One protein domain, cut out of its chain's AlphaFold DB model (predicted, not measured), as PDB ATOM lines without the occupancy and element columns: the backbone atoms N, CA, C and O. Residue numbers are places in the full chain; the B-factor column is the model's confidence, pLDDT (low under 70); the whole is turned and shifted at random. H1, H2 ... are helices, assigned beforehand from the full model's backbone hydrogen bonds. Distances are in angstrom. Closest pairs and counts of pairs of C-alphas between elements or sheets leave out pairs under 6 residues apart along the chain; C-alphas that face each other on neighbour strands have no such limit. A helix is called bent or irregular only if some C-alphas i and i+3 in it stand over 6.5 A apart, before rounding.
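AT A GLANCE: This is residues 8 to 44 and 55 to 65 of the 109 residues of the protein "DUF2946 domain-containing protein" of Aromatoleum sp (UniProt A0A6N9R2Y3). One long helix, H1, makes the rod, and a short second helix, H2, packs on one side of it, crossing it slantwise about midway along its length. Residues 8 to 21 of H1 stick out, and so do residues 37 to 43, of which 37 to 39 belong to H1. The printed part has 48 residues with two named helices, H1 then H2, and no named strand; its class is all helix. It is extended, with a radius of gyration of the C-alphas of 15.2 A and spans of 53 by 18 by 10 A.

IN THESE COORDINATES: Find C-alpha 8 at (8.002, 29.287, 6.967); from there H1, residues 8 to 39, runs 46.5 A to C-alpha 39 at (27.312, 63.707, 31.504). It has a kink of 26 degrees near residue 33; it is neither bent nor irregular, but only just: C-alphas 33 and 36 are 6.4 A apart. After the cut, find H2, residues 56 to 63, ending at C-alpha 63 at (26.098, 48.241, 6.788).

HOW THE PARTS SIT: Look at residues 22 to 30 of H1, which alone touch H2; the closest C-alphas are those of Ser 26 and Leu 61, 6.7 A apart. The two helices run opposite ways at a steep tilt of 46 degrees. In H2 every O i to N i+4 pair is within hydrogen-bond range; in H1, 26 of 28 are.

THE WHOLE: The C-alphas farthest apart, of Arg 8 and His 42, are 53.2 A apart. Residues 45 to 54 are not printed, and C-alphas 44 and 55 stand 18.7 A apart across this cut, in the link from H1 to H2. The mean pLDDT of the printed part is 74.3; residues 30 to 31, 34 to 38, 40 to 44 and 56 to 65 are under 70.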
ATOM      1  N   ARG A   8       7.900  27.929   7.515       84.62
ATOM      2  CA  ARG A   8       8.002  29.287   6.967       84.62
ATOM      3  C   ARG A   8       7.557  30.345   7.970       84.62
ATOM      4  O   ARG A   8       8.248  31.344   8.124       84.62
ATOM      5  N   LEU A   9       6.452  30.103   8.675       87.88
ATOM      6  CA  LEU A   9       5.974  30.970   9.752       87.88
ATOM      7  C   LEU A   9       6.993  31.057  10.886       87.88
ATOM      8  O   LEU A   9       7.363  32.157  11.284       87.88
ATOM      9  N   VAL A  10       7.503  29.913  11.349       91.12
ATOM     10  CA  VAL A  10       8.527  29.870  12.403       91.12
ATOM     11  C   VAL A  10       9.788  30.612  11.967       91.12
ATOM     12  O   VAL A  10      10.279  31.453  12.711       91.12
ATOM     13  N   LEU A  11      10.273  30.379  10.745       91.19
ATOM     14  CA  LEU A  11      11.443  31.082  10.219       91.19
ATOM     15  C   LEU A  11      11.204  32.594  10.124       91.19
ATOM     16  O   LEU A  11      12.055  33.366  10.551       91.19
ATOM     17  N   SER A  12      10.046  33.023   9.610       90.12
ATOM     18  CA  SER A  12       9.710  34.448   9.522       90.12
ATOM     19  C   SER A  12       9.615  35.114  10.891       90.12
ATOM     20  O   SER A  12      10.057  36.246  11.048       90.12
ATOM     21  N   PHE A  13       9.094  34.398  11.889       92.56
ATOM     22  CA  PHE A  13       8.990  34.882  13.257       92.56
ATOM     23  C   PHE A  13      10.365  34.998  13.927       92.56
ATOM     24  O   PHE A  13      10.649  35.978  14.606       92.56
ATOM     25  N   LEU A  14      11.250  34.024  13.708       95.12
ATOM     26  CA  LEU A  14      12.625  34.098  14.199       95.12
ATOM     27  C   LEU A  14      13.396  35.236  13.526       95.12
ATOM     28  O   LEU A  14      14.106  35.976  14.202       95.12
ATOM     29  N   LEU A  15      13.224  35.409  12.212       91.75
ATOM     30  CA  LEU A  15      13.868  36.485  11.466       91.75
ATOM     31  C   LEU A  15      13.360  37.862  11.909       91.75
ATOM     32  O   LEU A  15      14.163  38.777  12.055       91.75
ATOM     33  N   SER A  16      12.056  38.011  12.162       90.31
ATOM     34  CA  SER A  16      11.504  39.269  12.670       90.31
ATOM     35  C   SER A  16      12.000  39.574  14.080       90.31
ATOM     36  O   SER A  16      12.399  40.705  14.344       90.31
ATOM     37  N   LEU A  17      12.057  38.575  14.966       94.12
ATOM     38  CA  LEU A  17      12.593  38.743  16.317       94.12
ATOM     39  C   LEU A  17      14.074  39.144  16.289       94.12
ATOM     40  O   LEU A  17      14.480  40.043  17.024       94.12
ATOM     41  N   LEU A  18      14.861  38.525  15.405       89.94
ATOM     42  CA  LEU A  18      16.259  38.879  15.181       89.94
ATOM     43  C   LEU A  18      16.397  40.323  14.680       89.94
ATOM     44  O   LEU A  18      17.191  41.080  15.233       89.94
ATOM     45  N   LEU A  19      15.604  40.723  13.678       86.69
ATOM     46  CA  LEU A  19      15.623  42.086  13.136       86.69
ATOM     47  C   LEU A  19      15.298  43.126  14.211       86.69
ATOM     48  O   LEU A  19      16.009  44.120  14.344       86.69
ATOM     49  N   VAL A  20      14.251  42.879  15.001       88.19
ATOM     50  CA  VAL A  20      13.848  43.769  16.098       88.19
ATOM     51  C   VAL A  20      14.943  43.844  17.165       88.19
ATOM     52  O   VAL A  20      15.235  44.930  17.658       88.19
ATOM     53  N   GLY A  21      15.591  42.722  17.495       85.56
ATOM     54  CA  GLY A  21      16.720  42.692  18.427       85.56
ATOM     55  C   GLY A  21      17.912  43.522  17.945       85.56
ATOM     56  O   GLY A  21      18.440  44.335  18.701       85.56
ATOM     57  N   LEU A  22      18.286  43.387  16.670       82.69
ATOM     58  CA  LEU A  22      19.365  44.172  16.059       82.69
ATOM     59  C   LEU A  22      19.048  45.675  16.045       82.69
ATOM     60  O   LEU A  22      19.917  46.495  16.337       82.69
ATOM     61  N   GLN A  23      17.797  46.043  15.762       81.56
ATOM     62  CA  GLN A  23      17.337  47.434  15.820       81.56
ATOM     63  C   GLN A  23      17.324  47.992  17.251       81.56
ATOM     64  O   GLN A  23      17.640  49.159  17.463       81.56
ATOM     65  N   ALA A  24      16.976  47.177  18.248       81.50
ATOM     66  CA  ALA A  24      16.991  47.604  19.643       81.50
ATOM     67  C   ALA A  24      18.422  47.868  20.143       81.50
ATOM     68  O   ALA A  24      18.665  48.870  20.820       81.50
ATOM     69  N   GLU A  25      19.376  47.006  19.787       76.44
ATOM     70  CA  GLU A  25      20.783  47.192  20.151       76.44
ATOM     71  C   GLU A  25      21.421  48.377  19.415       76.44
ATOM     72  O   GLU A  25      22.164  49.142  20.033       76.44
ATOM     73  N   SER A  26      21.054  48.632  18.152       71.25
ATOM     74  CA  SER A  26      21.538  49.818  17.426       71.25
ATOM     75  C   SER A  26      21.135  51.124  18.112       71.25
ATOM     76  O   SER A  26      21.954  52.032  18.270       71.25
ATOM     77  N   GLN A  27      19.893  51.201  18.598       73.00
ATOM     78  CA  GLN A  27      19.389  52.366  19.322       73.00
ATOM     79  C   GLN A  27      20.062  52.527  20.689       73.00
ATOM     80  O   GLN A  27      20.454  53.636  21.058       73.00
ATOM     81  N   ARG A  28      20.230  51.435  21.445       78.44
ATOM     82  CA  ARG A  28      20.912  51.467  22.750       78.44
ATOM     83  C   ARG A  28      22.365  51.891  22.622       78.44
ATOM     84  O   ARG A  28      22.825  52.708  23.415       78.44
ATOM     85  N   HIS A  29      23.069  51.370  21.626       73.12
ATOM     86  CA  HIS A  29      24.477  51.665  21.414       73.12
ATOM     87  C   HIS A  29      24.692  53.114  20.945       73.12
ATOM     88  O   HIS A  29      25.564  53.812  21.466       73.12
ATOM     89  N   ALA A  30      23.824  53.626  20.063       67.12
ATOM     90  CA  ALA A  30      23.815  55.045  19.704       67.12
ATOM     91  C   ALA A  30      23.626  55.942  20.942       67.12
ATOM     92  O   ALA A  30      24.361  56.911  21.136       67.12
ATOM     93  N   LEU A  31      22.694  55.590  21.835       68.50
ATOM     94  CA  LEU A  31      22.475  56.323  23.085       68.50
ATOM     95  C   LEU A  31      23.649  56.192  24.068       68.50
ATOM     96  O   LEU A  31      23.961  57.153  24.775       68.50
ATOM     97  N   ALA A  32      24.324  55.042  24.106       73.56
ATOM     98  CA  ALA A  32      25.503  54.822  24.938       73.56
ATOM     99  C   ALA A  32      26.670  55.737  24.541       73.56
ATOM    100  O   ALA A  32      27.350  56.246  25.429       73.56
ATOM    101  N   HIS A  33      26.850  56.019  23.247       70.50
ATOM    102  CA  HIS A  33      27.833  56.999  22.776       70.50
ATOM    103  C   HIS A  33      27.464  58.441  23.120       70.50
ATOM    104  O   HIS A  33      28.350  59.247  23.386       70.50
ATOM    105  N   VAL A  34      26.174  58.779  23.163       69.69
ATOM    106  CA  VAL A  34      25.712  60.143  23.472       69.69
ATOM    107  C   VAL A  34      25.714  60.422  24.982       69.69
ATOM    108  O   VAL A  34      25.947  61.551  25.417       69.69
ATOM    109  N   ARG A  35      25.513  59.395  25.813       69.31
ATOM    110  CA  ARG A  35      25.523  59.495  27.279       69.31
ATOM    111  C   ARG A  35      26.775  60.176  27.866       69.31
ATOM    112  O   ARG A  35      26.585  61.073  28.688       69.31
ATOM    113  N   PRO A  36      28.021  59.830  27.488       67.12
ATOM    114  CA  PRO A  36      29.207  60.507  28.004       67.12
ATOM    115  C   PRO A  36      29.249  61.994  27.626       67.12
ATOM    116  O   PRO A  36      29.634  62.799  28.474       67.12
ATOM    117  N   LEU A  37      28.771  62.376  26.428       66.44
ATOM    118  CA  LEU A  37      28.669  63.785  26.018       66.44
ATOM    119  C   LEU A  37      27.685  64.569  26.895       66.44
ATOM    120  O   LEU A  37      27.958  65.708  27.254       66.44
ATOM    121  N   LEU A  38      26.563  63.956  27.279       65.50
ATOM    122  CA  LEU A  38      25.578  64.575  28.173       65.50
ATOM    123  C   LEU A  38      26.115  64.718  29.602       65.50
ATOM    124  O   LEU A  38      25.931  65.755  30.233       65.50
ATOM    125  N   THR A  39      26.799  63.693  30.122       70.00
ATOM    126  CA  THR A  39      27.312  63.707  31.504       70.00
ATOM    127  C   THR A  39      28.520  64.619  31.703       70.00
ATOM    128  O   THR A  39      28.725  65.108  32.808       70.00
ATOM    129  N   ARG A  40      29.309  64.863  30.649       65.88
ATOM    130  CA  ARG A  40      30.465  65.772  30.666       65.88
ATOM    131  C   ARG A  40      30.255  66.988  29.776       65.88
ATOM    132  O   ARG A  40      31.223  67.537  29.272       65.88
ATOM    133  N   ALA A  41      29.013  67.439  29.596       60.38
ATOM    134  CA  ALA A  41      28.680  68.541  28.687       60.38
ATOM    135  C   ALA A  41      29.509  69.821  28.931       60.38
ATOM    136  O   ALA A  41      29.733  70.591  28.002       60.38
ATOM    137  N   HIS A  42      29.995  70.034  30.161       62.25
ATOM    138  CA  HIS A  42      30.894  71.138  30.510       62.25
ATOM    139  C   HIS A  42      32.344  70.987  30.010       62.25
ATOM    140  O   HIS A  42      32.994  72.002  29.788       62.25
ATOM    141  N   ASP A  43      32.826  69.769  29.753       57.34
ATOM    142  CA  ASP A  43      34.181  69.497  29.240       57.34
ATOM    143  C   ASP A  43      34.213  69.363  27.699       57.34
ATOM    144  O   ASP A  43      35.277  69.317  27.080       57.34
ATOM    145  N   VAL A  44      33.038  69.320  27.049       55.75
ATOM    146  CA  VAL A  44      32.875  69.071  25.600       55.75
ATOM    147  C   VAL A  44      33.463  70.188  24.732       55.75
ATOM    148  O   VAL A  44      33.905  69.921  23.617       55.75
ATOM    149  N   CYS A  55      32.304  54.284  15.160       71.50
ATOM    150  CA  CYS A  55      32.379  53.058  15.952       71.50
ATOM    151  C   CYS A  55      32.167  51.856  15.024       71.50
ATOM    152  O   CYS A  55      31.182  51.814  14.286       71.50
ATOM    153  N   LEU A  56      33.095  50.897  15.046       65.62
ATOM    154  CA  LEU A  56      33.064  49.732  14.161       65.62
ATOM    155  C   LEU A  56      31.767  48.928  14.342       65.62
ATOM    156  O   LEU A  56      31.216  48.428  13.367       65.62
ATOM    157  N   GLU A  57      31.219  48.893  15.559       65.62
ATOM    158  CA  GLU A  57      29.916  48.285  15.851       65.62
ATOM    159  C   GLU A  57      28.769  49.041  15.164       65.62
ATOM    160  O   GLU A  57      27.950  48.420  14.490       65.62
ATOM    161  N   CYS A  58      28.748  50.379  15.231       67.12
ATOM    162  CA  CYS A  58      27.785  51.211  14.495       67.12
ATOM    163  C   CYS A  58      27.923  51.065  12.974       67.12
ATOM    164  O   CYS A  58      26.914  51.037  12.272       67.12
ATOM    165  N   ALA A  59      29.154  50.972  12.464       66.12
ATOM    166  CA  ALA A  59      29.428  50.812  11.039       66.12
ATOM    167  C   ALA A  59      28.940  49.449  10.520       66.12
ATOM    168  O   ALA A  59      28.292  49.388   9.479       66.12
ATOM    169  N   LEU A  60      29.177  48.368  11.271       65.75
ATOM    170  CA  LEU A  60      28.684  47.029  10.932       65.75
ATOM    171  C   LEU A  60      27.153  46.937  10.999       65.75
ATOM    172  O   LEU A  60      26.539  46.306  10.140       65.75
ATOM    173  N   LEU A  61      26.524  47.591  11.980       64.06
ATOM    174  CA  LEU A  61      25.064  47.612  12.114       64.06
ATOM    175  C   LEU A  61      24.381  48.463  11.034       64.06
ATOM    176  O   LEU A  61      23.335  48.066  10.524       64.06
ATOM    177  N   ALA A  62      24.970  49.603  10.658       62.72
ATOM    178  CA  ALA A  62      24.492  50.421   9.543       62.72
ATOM    179  C   ALA A  62      24.704  49.729   8.186       62.72
ATOM    180  O   ALA A  62      23.819  49.785   7.335       62.72
ATOM    181  N   GLY A  63      25.819  49.010   8.004       58.91
ATOM    182  CA  GLY A  63      26.098  48.241   6.788       58.91
ATOM    183  C   GLY A  63      25.072  47.136   6.504       58.91
ATOM    184  O   GLY A  63      24.829  46.801   5.349       58.91
ATOM    185  N   GLY A  64      24.396  46.615   7.534       57.44
ATOM    186  CA  GLY A  64      23.275  45.684   7.364       57.44
ATOM    187  C   GLY A  64      22.007  46.318   6.769       57.44
ATOM    188  O   GLY A  64      21.198  45.607   6.177       57.44
ATOM    189  N   ALA A  65      21.831  47.639   6.900       54.19
ATOM    190  CA  ALA A  65      20.709  48.385   6.321       54.19
ATOM    191  C   ALA A  65      20.978  48.863   4.882       54.19
ATOM    192  O   ALA A  65      20.031  49.161   4.157       54.19
TER     193      ALA A  65